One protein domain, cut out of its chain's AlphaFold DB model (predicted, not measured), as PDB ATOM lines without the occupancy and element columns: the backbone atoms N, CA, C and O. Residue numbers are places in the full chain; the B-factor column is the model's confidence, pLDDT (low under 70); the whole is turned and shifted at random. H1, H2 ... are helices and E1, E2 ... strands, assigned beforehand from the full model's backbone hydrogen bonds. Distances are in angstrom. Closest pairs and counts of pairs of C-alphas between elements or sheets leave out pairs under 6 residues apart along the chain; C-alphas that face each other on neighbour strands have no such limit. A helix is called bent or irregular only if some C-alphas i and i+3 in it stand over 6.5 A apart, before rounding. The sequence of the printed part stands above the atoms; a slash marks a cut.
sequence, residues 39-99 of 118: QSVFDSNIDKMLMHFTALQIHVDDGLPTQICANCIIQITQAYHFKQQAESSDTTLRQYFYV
ATOM      1  N   GLN A  39     -18.924  28.048  17.815       88.56
ATOM      2  CA  GLN A  39     -20.036  27.113  17.936       88.56
ATOM      3  C   GLN A  39     -20.931  27.244  16.707       88.56
ATOM      4  O   GLN A  39     -20.861  28.247  15.984       88.56
ATOM      5  N   SER A  40     -21.778  26.245  16.478       92.69
ATOM      6  CA  SER A  40     -22.830  26.358  15.477       92.69
ATOM      7  C   SER A  40     -23.906  27.329  15.968       92.69
ATOM      8  O   SER A  40     -24.265  27.336  17.143       92.69
ATOM      9  N   VAL A  41     -24.485  28.120  15.065       94.62
ATOM     10  CA  VAL A  41     -25.662  28.957  15.354       94.62
ATOM     11  C   VAL A  41     -26.880  28.112  15.754       94.62
ATOM     12  O   VAL A  41     -27.793  28.614  16.397       94.62
ATOM     13  N   PHE A  42     -26.888  26.823  15.414       94.62
ATOM     14  CA  PHE A  42     -27.943  25.881  15.794       94.62
ATOM     15  C   PHE A  42     -27.718  25.246  17.175       94.62
ATOM     16  O   PHE A  42     -28.600  24.554  17.686       94.62
ATOM     17  N   ASP A  43     -26.563  25.486  17.803       92.25
ATOM     18  CA  ASP A  43     -26.288  25.006  19.153       92.25
ATOM     19  C   ASP A  43     -26.963  25.909  20.188       92.25
ATOM     20  O   ASP A  43     -27.095  27.120  20.012       92.25
ATOM     21  N   SER A  44     -27.379  25.324  21.314       90.88
ATOM     22  CA  SER A  44     -27.876  26.061  22.490       90.88
ATOM     23  C   SER A  44     -29.011  27.067  22.214       90.88
ATOM     24  O   SER A  44     -29.211  27.991  22.997       90.88
ATOM     25  N   ASN A  45     -29.794  26.865  21.146       94.19
ATOM     26  CA  ASN A  45     -30.870  27.760  20.691       94.19
ATOM     27  C   ASN A  45     -30.410  29.177  20.289       94.19
ATOM     28  O   ASN A  45     -31.208  30.119  20.349       94.19
ATOM     29  N   ILE A  46     -29.143  29.350  19.898       96.06
ATOM     30  CA  ILE A  46     -28.608  30.654  19.483       96.06
ATOM     31  C   ILE A  46     -29.419  31.228  18.307       96.06
ATOM     32  O   ILE A  46     -29.769  32.410  18.313       96.06
ATOM     33  N   ASP A  47     -29.781  30.391  17.338       96.44
ATOM     34  CA  ASP A  47     -30.692  30.681  16.231       96.44
ATOM     35  C   ASP A  47     -32.002  31.328  16.707       96.44
ATOM     36  O   ASP A  47     -32.379  32.409  16.248       96.44
ATOM     37  N   LYS A  48     -32.674  30.723  17.690       96.88
ATOM     38  CA  LYS A  48     -33.945  31.225  18.237       96.88
ATOM     39  C   LYS A  48     -33.770  32.533  18.993       96.88
ATOM     40  O   LYS A  48     -34.677  33.367  18.985       96.88
ATOM     41  N   MET A  49     -32.635  32.717  19.663       97.06
ATOM     42  CA  MET A  49     -32.328  33.966  20.358       97.06
ATOM     43  C   MET A  49     -32.096  35.094  19.349       97.06
ATOM     44  O   MET A  49     -32.663  36.172  19.509       97.06
ATOM     45  N   LEU A  50     -31.354  34.838  18.267       96.81
ATOM     46  CA  LEU A  50     -31.172  35.795  17.170       96.81
ATOM     47  C   LEU A  50     -32.507  36.173  16.517       96.81
ATOM     48  O   LEU A  50     -32.778  37.360  16.326       96.81
ATOM     49  N   MET A  51     -33.365  35.190  16.230       96.81
ATOM     50  CA  MET A  51     -34.687  35.423  15.635       96.81
ATOM     51  C   MET A  51     -35.664  36.157  16.572       96.81
ATOM     52  O   MET A  51     -36.611  36.774  16.098       96.81
ATOM     53  N   HIS A  52     -35.435  36.160  17.891       96.38
ATOM     54  CA  HIS A  52     -36.233  36.968  18.823       96.38
ATOM     55  C   HIS A  52     -35.950  38.472  18.731       96.38
ATOM     56  O   HIS A  52     -36.833  39.271  19.040       96.38
ATOM     57  N   PHE A  53     -34.730  38.866  18.358       95.50
ATOM     58  CA  PHE A  53     -34.304  40.273  18.332       95.50
ATOM     59  C   PHE A  53     -34.165  40.854  16.928       95.50
ATOM     60  O   PHE A  53     -34.017  42.064  16.773       95.50
ATOM     61  N   THR A  54     -34.178  40.010  15.901       94.12
ATOM     62  CA  THR A  54     -33.914  40.411  14.521       94.12
ATOM     63  C   THR A  54     -34.970  39.831  13.593       94.12
ATOM     64  O   THR A  54     -35.595  38.823  13.901       94.12
ATOM     65  N   ALA A  55     -35.133  40.428  12.413       94.44
ATOM     66  CA  ALA A  55     -35.986  39.870  11.363       94.44
ATOM     67  C   ALA A  55     -35.319  38.707  10.596       94.44
ATOM     68  O   ALA A  55     -35.812  38.302   9.544       94.44
ATOM     69  N   LEU A  56     -34.180  38.194  11.080       93.00
ATOM     70  CA  LEU A  56     -33.489  37.078  10.445       93.00
ATOM     71  C   LEU A  56     -34.365  35.825  10.472       93.00
ATOM     72  O   LEU A  56     -35.157  35.613  11.385       93.00
ATOM     73  N   GLN A  57     -34.189  34.989   9.456       94.25
ATOM     74  CA  GLN A  57     -34.832  33.689   9.327       94.25
ATOM     75  C   GLN A  57     -33.724  32.654   9.147       94.25
ATOM     76  O   GLN A  57     -33.215  32.476   8.041       94.25
ATOM     77  N   ILE A  58     -33.285  32.053  10.251       94.12
ATOM     78  CA  ILE A  58     -32.114  31.171  10.281       94.12
ATOM     79  C   ILE A  58     -32.581  29.731  10.080       94.12
ATOM     80  O   ILE A  58     -33.395  29.233  10.856       94.12
ATOM     81  N   HIS A  59     -32.055  29.067   9.051       94.06
ATOM     82  CA  HIS A  59     -32.418  27.696   8.698       94.06
ATOM     83  C   HIS A  59     -31.168  26.882   8.370       94.06
ATOM     84  O   HIS A  59     -30.207  27.414   7.829       94.06
ATOM     85  N   VAL A  60     -31.189  25.578   8.655       90.31
ATOM     86  CA  VAL A  60     -30.037  24.684   8.413       90.31
ATOM     87  C   VAL A  60     -29.601  24.684   6.940       90.31
ATOM     88  O   VAL A  60     -28.409  24.600   6.659       90.31
ATOM     89  N   ASP A  61     -30.548  24.879   6.020       89.62
ATOM     90  CA  ASP A  61     -30.329  24.792   4.573       89.62
ATOM     91  C   ASP A  61     -30.360  26.158   3.862       89.62
ATOM     92  O   ASP A  61     -30.602  26.234   2.658       89.62
ATOM     93  N   ASP A  62     -30.128  27.266   4.578       92.25
ATOM     94  CA  ASP A  62     -30.145  28.611   3.975       92.25
ATOM     95  C   ASP A  62     -28.886  28.968   3.160       92.25
ATOM     96  O   ASP A  62     -28.821  30.038   2.554       92.25
ATOM     97  N   GLY A  63     -27.895  28.071   3.113       89.62
ATOM     98  CA  GLY A  63     -26.669  28.229   2.322       89.62
ATOM     99  C   GLY A  63     -25.675  29.260   2.873       89.62
ATOM    100  O   GLY A  63     -24.677  29.569   2.217       89.62
ATOM    101  N   LEU A  64     -25.922  29.793   4.068       91.50
ATOM    102  CA  LEU A  64     -25.115  30.831   4.707       91.50
ATOM    103  C   LEU A  64     -24.246  30.235   5.839       91.50
ATOM    104  O   LEU A  64     -24.440  29.082   6.228       91.50
ATOM    105  N   PRO A  65     -23.264  30.984   6.389       92.06
ATOM    106  CA  PRO A  65     -22.378  30.463   7.428       92.06
ATOM    107  C   PRO A  65     -23.136  29.895   8.630       92.06
ATOM    108  O   PRO A  65     -24.092  30.498   9.125       92.06
ATOM    109  N   THR A  66     -22.693  28.739   9.118       92.31
ATOM    110  CA  THR A  66     -23.289  28.074  10.288       92.31
ATOM    111  C   THR A  66     -22.551  28.397  11.581       92.31
ATOM    112  O   THR A  66     -23.064  28.116  12.656       92.31
ATOM    113  N   GLN A  67     -21.369  29.011  11.499       93.00
ATOM    114  CA  GLN A  67     -20.540  29.328  12.657       93.00
ATOM    115  C   GLN A  67     -20.907  30.676  13.272       93.00
ATOM    116  O   GLN A  67     -21.213  31.634  12.566       93.00
ATOM    117  N   ILE A  68     -20.798  30.788  14.593       93.81
ATOM    118  CA  ILE A  68     -20.918  32.051  15.320       93.81
ATOM    119  C   ILE A  68     -19.736  32.219  16.283       93.81
ATOM    120  O   ILE A  68     -19.319  31.283  16.967       93.81
ATOM    121  N   CYS A  69     -19.153  33.420  16.310       94.06
ATOM    122  CA  CYS A  69     -18.011  33.723  17.170       94.06
ATOM    123  C   CYS A  69     -18.449  33.954  18.624       94.06
ATOM    124  O   CYS A  69     -19.558  34.428  18.889       94.06
ATOM    125  N   ALA A  70     -17.543  33.705  19.574       93.50
ATOM    126  CA  ALA A  70     -17.816  33.846  21.008       93.50
ATOM    127  C   ALA A  70     -18.366  35.234  21.396       93.50
ATOM    128  O   ALA A  70     -19.288  35.329  22.202       93.50
ATOM    129  N   ASN A  71     -17.869  36.311  20.779       94.25
ATOM    130  CA  ASN A  71     -18.344  37.672  21.058       94.25
ATOM    131  C   ASN A  71     -19.814  37.877  20.665       94.25
ATOM    132  O   ASN A  71     -20.544  38.574  21.368       94.25
ATOM    133  N   CYS A  72     -20.259  37.288  19.553       95.38
ATOM    134  CA  CYS A  72     -21.659  37.354  19.140       95.38
ATOM    135  C   CYS A  72     -22.542  36.483  20.041       95.38
ATOM    136  O   CYS A  72     -23.628  36.929  20.408       95.38
ATOM    137  N   ILE A  73     -22.057  35.310  20.474       95.56
ATOM    138  CA  ILE A  73     -22.756  34.447  21.445       95.56
ATOM    139  C   ILE A  73     -22.967  35.181  22.775       95.56
ATOM    140  O   ILE A  73     -24.082  35.211  23.296       95.56
ATOM    141  N   ILE A  74     -21.922  35.808  23.321       95.62
ATOM    142  CA  ILE A  74     -22.007  36.557  24.582       95.62
ATOM    143  C   ILE A  74     -23.036  37.686  24.463       95.62
ATOM    144  O   ILE A  74     -23.913  37.804  25.318       95.62
ATOM    145  N   GLN A  75     -22.975  38.476  23.386       97.00
ATOM    146  CA  GLN A  75     -23.897  39.595  23.174       97.00
ATOM    147  C   GLN A  75     -25.355  39.142  23.067       97.00
ATOM    148  O   GLN A  75     -26.211  39.688  23.764       97.00
ATOM    149  N   ILE A  76     -25.650  38.135  22.237       97.19
ATOM    150  CA  ILE A  76     -27.034  37.675  22.072       97.19
ATOM    151  C   ILE A  76     -27.570  37.025  23.353       97.19
ATOM    152  O   ILE A  76     -28.739  37.201  23.691       97.19
ATOM    153  N   THR A  77     -26.707  36.350  24.115       96.56
ATOM    154  CA  THR A  77     -27.066  35.742  25.402       96.56
ATOM    155  C   THR A  77     -27.400  36.786  26.454       96.56
ATOM    156  O   THR A  77     -28.443  36.699  27.100       96.56
ATOM    157  N   GLN A  78     -26.573  37.822  26.582       97.81
ATOM    158  CA  GLN A  78     -26.848  38.941  27.482       97.81
ATOM    159  C   GLN A  78     -28.135  39.680  27.095       97.81
ATOM    160  O   GLN A  78     -28.960  39.958  27.966       97.81
ATOM    161  N   ALA A  79     -28.346  39.939  25.801       97.94
ATOM    162  CA  ALA A  79     -29.574  40.560  25.313       97.94
ATOM    163  C   ALA A  79     -30.811  39.711  25.651       97.94
ATOM    164  O   ALA A  79     -31.806  40.234  26.156       97.94
ATOM    165  N   TYR A  80     -30.741  38.394  25.439       97.56
ATOM    166  CA  TYR A  80     -31.845  37.482  25.731       97.56
ATOM    167  C   TYR A  80     -32.173  37.411  27.225       97.56
ATOM    168  O   TYR A  80     -33.343  37.505  27.597       97.56
ATOM    169  N   HIS A  81     -31.164  37.331  28.095       97.75
ATOM    170  CA  HIS A  81     -31.382  37.389  29.542       97.75
ATOM    171  C   HIS A  81     -31.998  38.715  29.982       97.75
ATOM    172  O   HIS A  81     -32.931  38.718  30.785       97.75
ATOM    173  N   PHE A  82     -31.531  39.833  29.423       98.31
ATOM    174  CA  PHE A  82     -32.124  41.137  29.686       98.31
ATOM    175  C   PHE A  82     -33.605  41.178  29.285       98.31
ATOM    176  O   PHE A  82     -34.438  41.621  30.076       98.31
ATOM    177  N   LYS A  83     -33.963  40.648  28.106       97.88
ATOM    178  CA  LYS A  83     -35.366  40.514  27.679       97.88
ATOM    179  C   LYS A  83     -36.188  39.710  28.684       97.88
ATOM    180  O   LYS A  83     -37.220  40.195  29.133       97.88
ATOM    181  N   GLN A  84     -35.727  38.519  29.070       97.88
ATOM    182  CA  GLN A  84     -36.439  37.674  30.037       97.88
ATOM    183  C   GLN A  84     -36.651  38.392  31.375       97.88
ATOM    184  O   GLN A  84     -37.737  38.336  31.953       97.88
ATOM    185  N   GLN A  85     -35.625  39.096  31.857       98.50
ATOM    186  CA  GLN A  85     -35.707  39.878  33.084       98.50
ATOM    187  C   GLN A  85     -36.732  41.010  32.961       98.50
ATOM    188  O   GLN A  85     -37.546  41.193  33.869       98.50
ATOM    189  N   ALA A  86     -36.716  41.753  31.853       98.50
ATOM    190  CA  ALA A  86     -37.644  42.850  31.607       98.50
ATOM    191  C   ALA A  86     -39.100  42.361  31.515       98.50
ATOM    192  O   ALA A  86     -39.972  42.923  32.173       98.50
ATOM    193  N   GLU A  87     -39.357  41.283  30.770       98.19
ATOM    194  CA  GLU A  87     -40.695  40.691  30.606       98.19
ATOM    195  C   GLU A  87     -41.252  40.136  31.928       98.19
ATOM    196  O   GLU A  87     -42.417  40.363  32.272       98.19
ATOM    197  N   SER A  88     -40.409  39.452  32.709       98.06
ATOM    198  CA  SER A  88     -40.772  38.950  34.040       98.06
ATOM    199  C   SER A  88     -41.072  40.092  35.018       98.06
ATOM    200  O   SER A  88     -42.068  40.062  35.750       98.06
ATOM    201  N   SER A  89     -40.249  41.144  34.984       98.12
ATOM    202  CA  SER A  89     -40.440  42.333  35.819       98.12
ATOM    203  C   SER A  89     -41.737  43.060  35.464       98.12
ATOM    204  O   SER A  89     -42.512  43.378  36.362       98.12
ATOM    205  N   ASP A  90     -42.021  43.275  34.177       98.00
ATOM    206  CA  ASP A  90     -43.263  43.913  33.720       98.00
ATOM    207  C   ASP A  90     -44.500  43.108  34.147       98.00
ATOM    208  O   ASP A  90     -45.436  43.675  34.714       98.00
ATOM    209  N   THR A  91     -44.470  41.781  33.985       97.19
ATOM    210  CA  THR A  91     -45.553  40.891  34.436       97.19
ATOM    211  C   THR A  91     -45.801  41.032  35.939       97.19
ATOM    212  O   THR A  91     -46.934  41.268  36.366       97.19
ATOM    213  N   THR A  92     -44.735  40.956  36.738       96.31
ATOM    214  CA  THR A  92     -44.802  41.058  38.204       96.31
ATOM    215  C   THR A  92     -45.333  42.422  38.645       96.31
ATOM    216  O   THR A  92     -46.221  42.510  39.494       96.31
ATOM    217  N   LEU A  93     -44.839  43.505  38.040       95.75
ATOM    218  CA  LEU A  93     -45.278  44.864  38.350       95.75
ATOM    219  C   LEU A  93     -46.752  45.065  37.990       95.75
ATOM    220  O   LEU A  93     -47.508  45.602  38.800       95.75
ATOM    221  N   ARG A  94     -47.202  44.603  36.818       95.25
ATOM    222  CA  ARG A  94     -48.617  44.695  36.420       95.25
ATOM    223  C   ARG A  94     -49.531  43.954  37.383       95.25
ATOM    224  O   ARG A  94     -50.569  44.499  37.750       95.25
ATOM    225  N   GLN A  95     -49.142  42.756  37.817       93.19
ATOM    226  CA  GLN A  95     -49.892  41.991  38.814       93.19
ATOM    227  C   GLN A  95     -49.962  42.737  40.149       93.19
ATOM    228  O   GLN A  95     -51.053  42.950  40.677       93.19
ATOM    229  N   TYR A  96     -48.819  43.208  40.653       93.25
ATOM    230  CA  TYR A  96     -48.749  43.962  41.903       93.25
ATOM    231  C   TYR A  96     -49.633  45.216  41.869       93.25
ATOM    232  O   TYR A  96     -50.455  45.432  42.762       93.25
ATOM    233  N   PHE A  97     -49.533  46.024  40.810       91.31
ATOM    234  CA  PHE A  97     -50.328  47.244  40.682       91.31
ATOM    235  C   PHE A  97     -51.811  46.977  40.394       91.31
ATOM    236  O   PHE A  97     -52.647  47.792  40.788       91.31
ATOM    237  N   TYR A  98     -52.163  45.862  39.747       89.69
ATOM    238  CA  TYR A  98     -53.559  45.448  39.583       89.69
ATOM    239  C   TYR A  98     -54.204  45.132  40.937       89.69
ATOM    240  O   TYR A  98     -55.280  45.659  41.230       89.69
ATOM    241  N   VAL A  99     -53.525  44.337  41.772       83.06
ATOM    242  CA  VAL A  99     -53.975  44.002  43.134       83.06
ATOM    243  C   VAL A  99     -54.051  45.261  43.996       83.06
ATOM    244  O   VAL A  99     -55.068  45.501  44.640       83.06
TER     245      VAL A  99
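AT A GLANCE: This is residues 39 to 99 of the 118 residues of the protein "ZAD domain-containing protein" of Photinus pyralis (UniProt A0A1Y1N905). One long, unbent helix, H2, makes the length of the domain; its first part is built into a small head, and its residues 84 to 99 stick out from that head as a bare arm. In the head, the short helix H1 packs at a steep angle on residues 73 to 80 of H2, and a long loop, residues 54 to 66, leads from H1 to the short strand E1 just before H2. The printed part has 61 residues, with two named helices and one named strand in the order H1, E1, H2, and is mostly helix. It is loose, with a radius of gyration of the C-alphas of 15.2 A, and spans 51 by 21 by 16 A.

HOW THE PARTS SIT: H2, residues 70 to 99, touches H1, residues 43 to 53, with its residues 73 to 80 alone. The closest C-alphas are those of Met 49 and Tyr 80, 6.4 A apart. The two helices run the same way at a steep tilt of 60 degrees, though the line of H1 is a rough one. E1, residues 67 to 69, and H2 meet only through their link, which is tight. H1 and E1 are apart. E1 pairs with no named strand, but its residues 67 to 68 pair antiparallel with residues 39 to 40. Every O i to N i+4 pair of H2 is within hydrogen-bond range, against 4 of 7 in H1.

IN THESE COORDINATES: H2 measures 43.6 A from C-alpha 70 at (-17.816, 33.846, 21.008) to C-alpha 99 at (-53.975, 44.002, 43.134). H1 begins with C-alpha 43 at (-26.288, 25.006, 19.153) and measures 17.3 A; it is irregular, with C-alphas 44 and 47 lying 8.3 A apart. E1 measures 6.8 A.

THE WHOLE: The two C-alphas farthest apart, those of Gly 63 and Val 99, are 51.6 A apart. Without residues 84 to 99, which stand free, the body of 45 residues spans 30 by 21 by 14 A. The link from H1 to E1 is long, with 13 residues. The printed part has no cut, and no printed residue is under 70 in pLDDT.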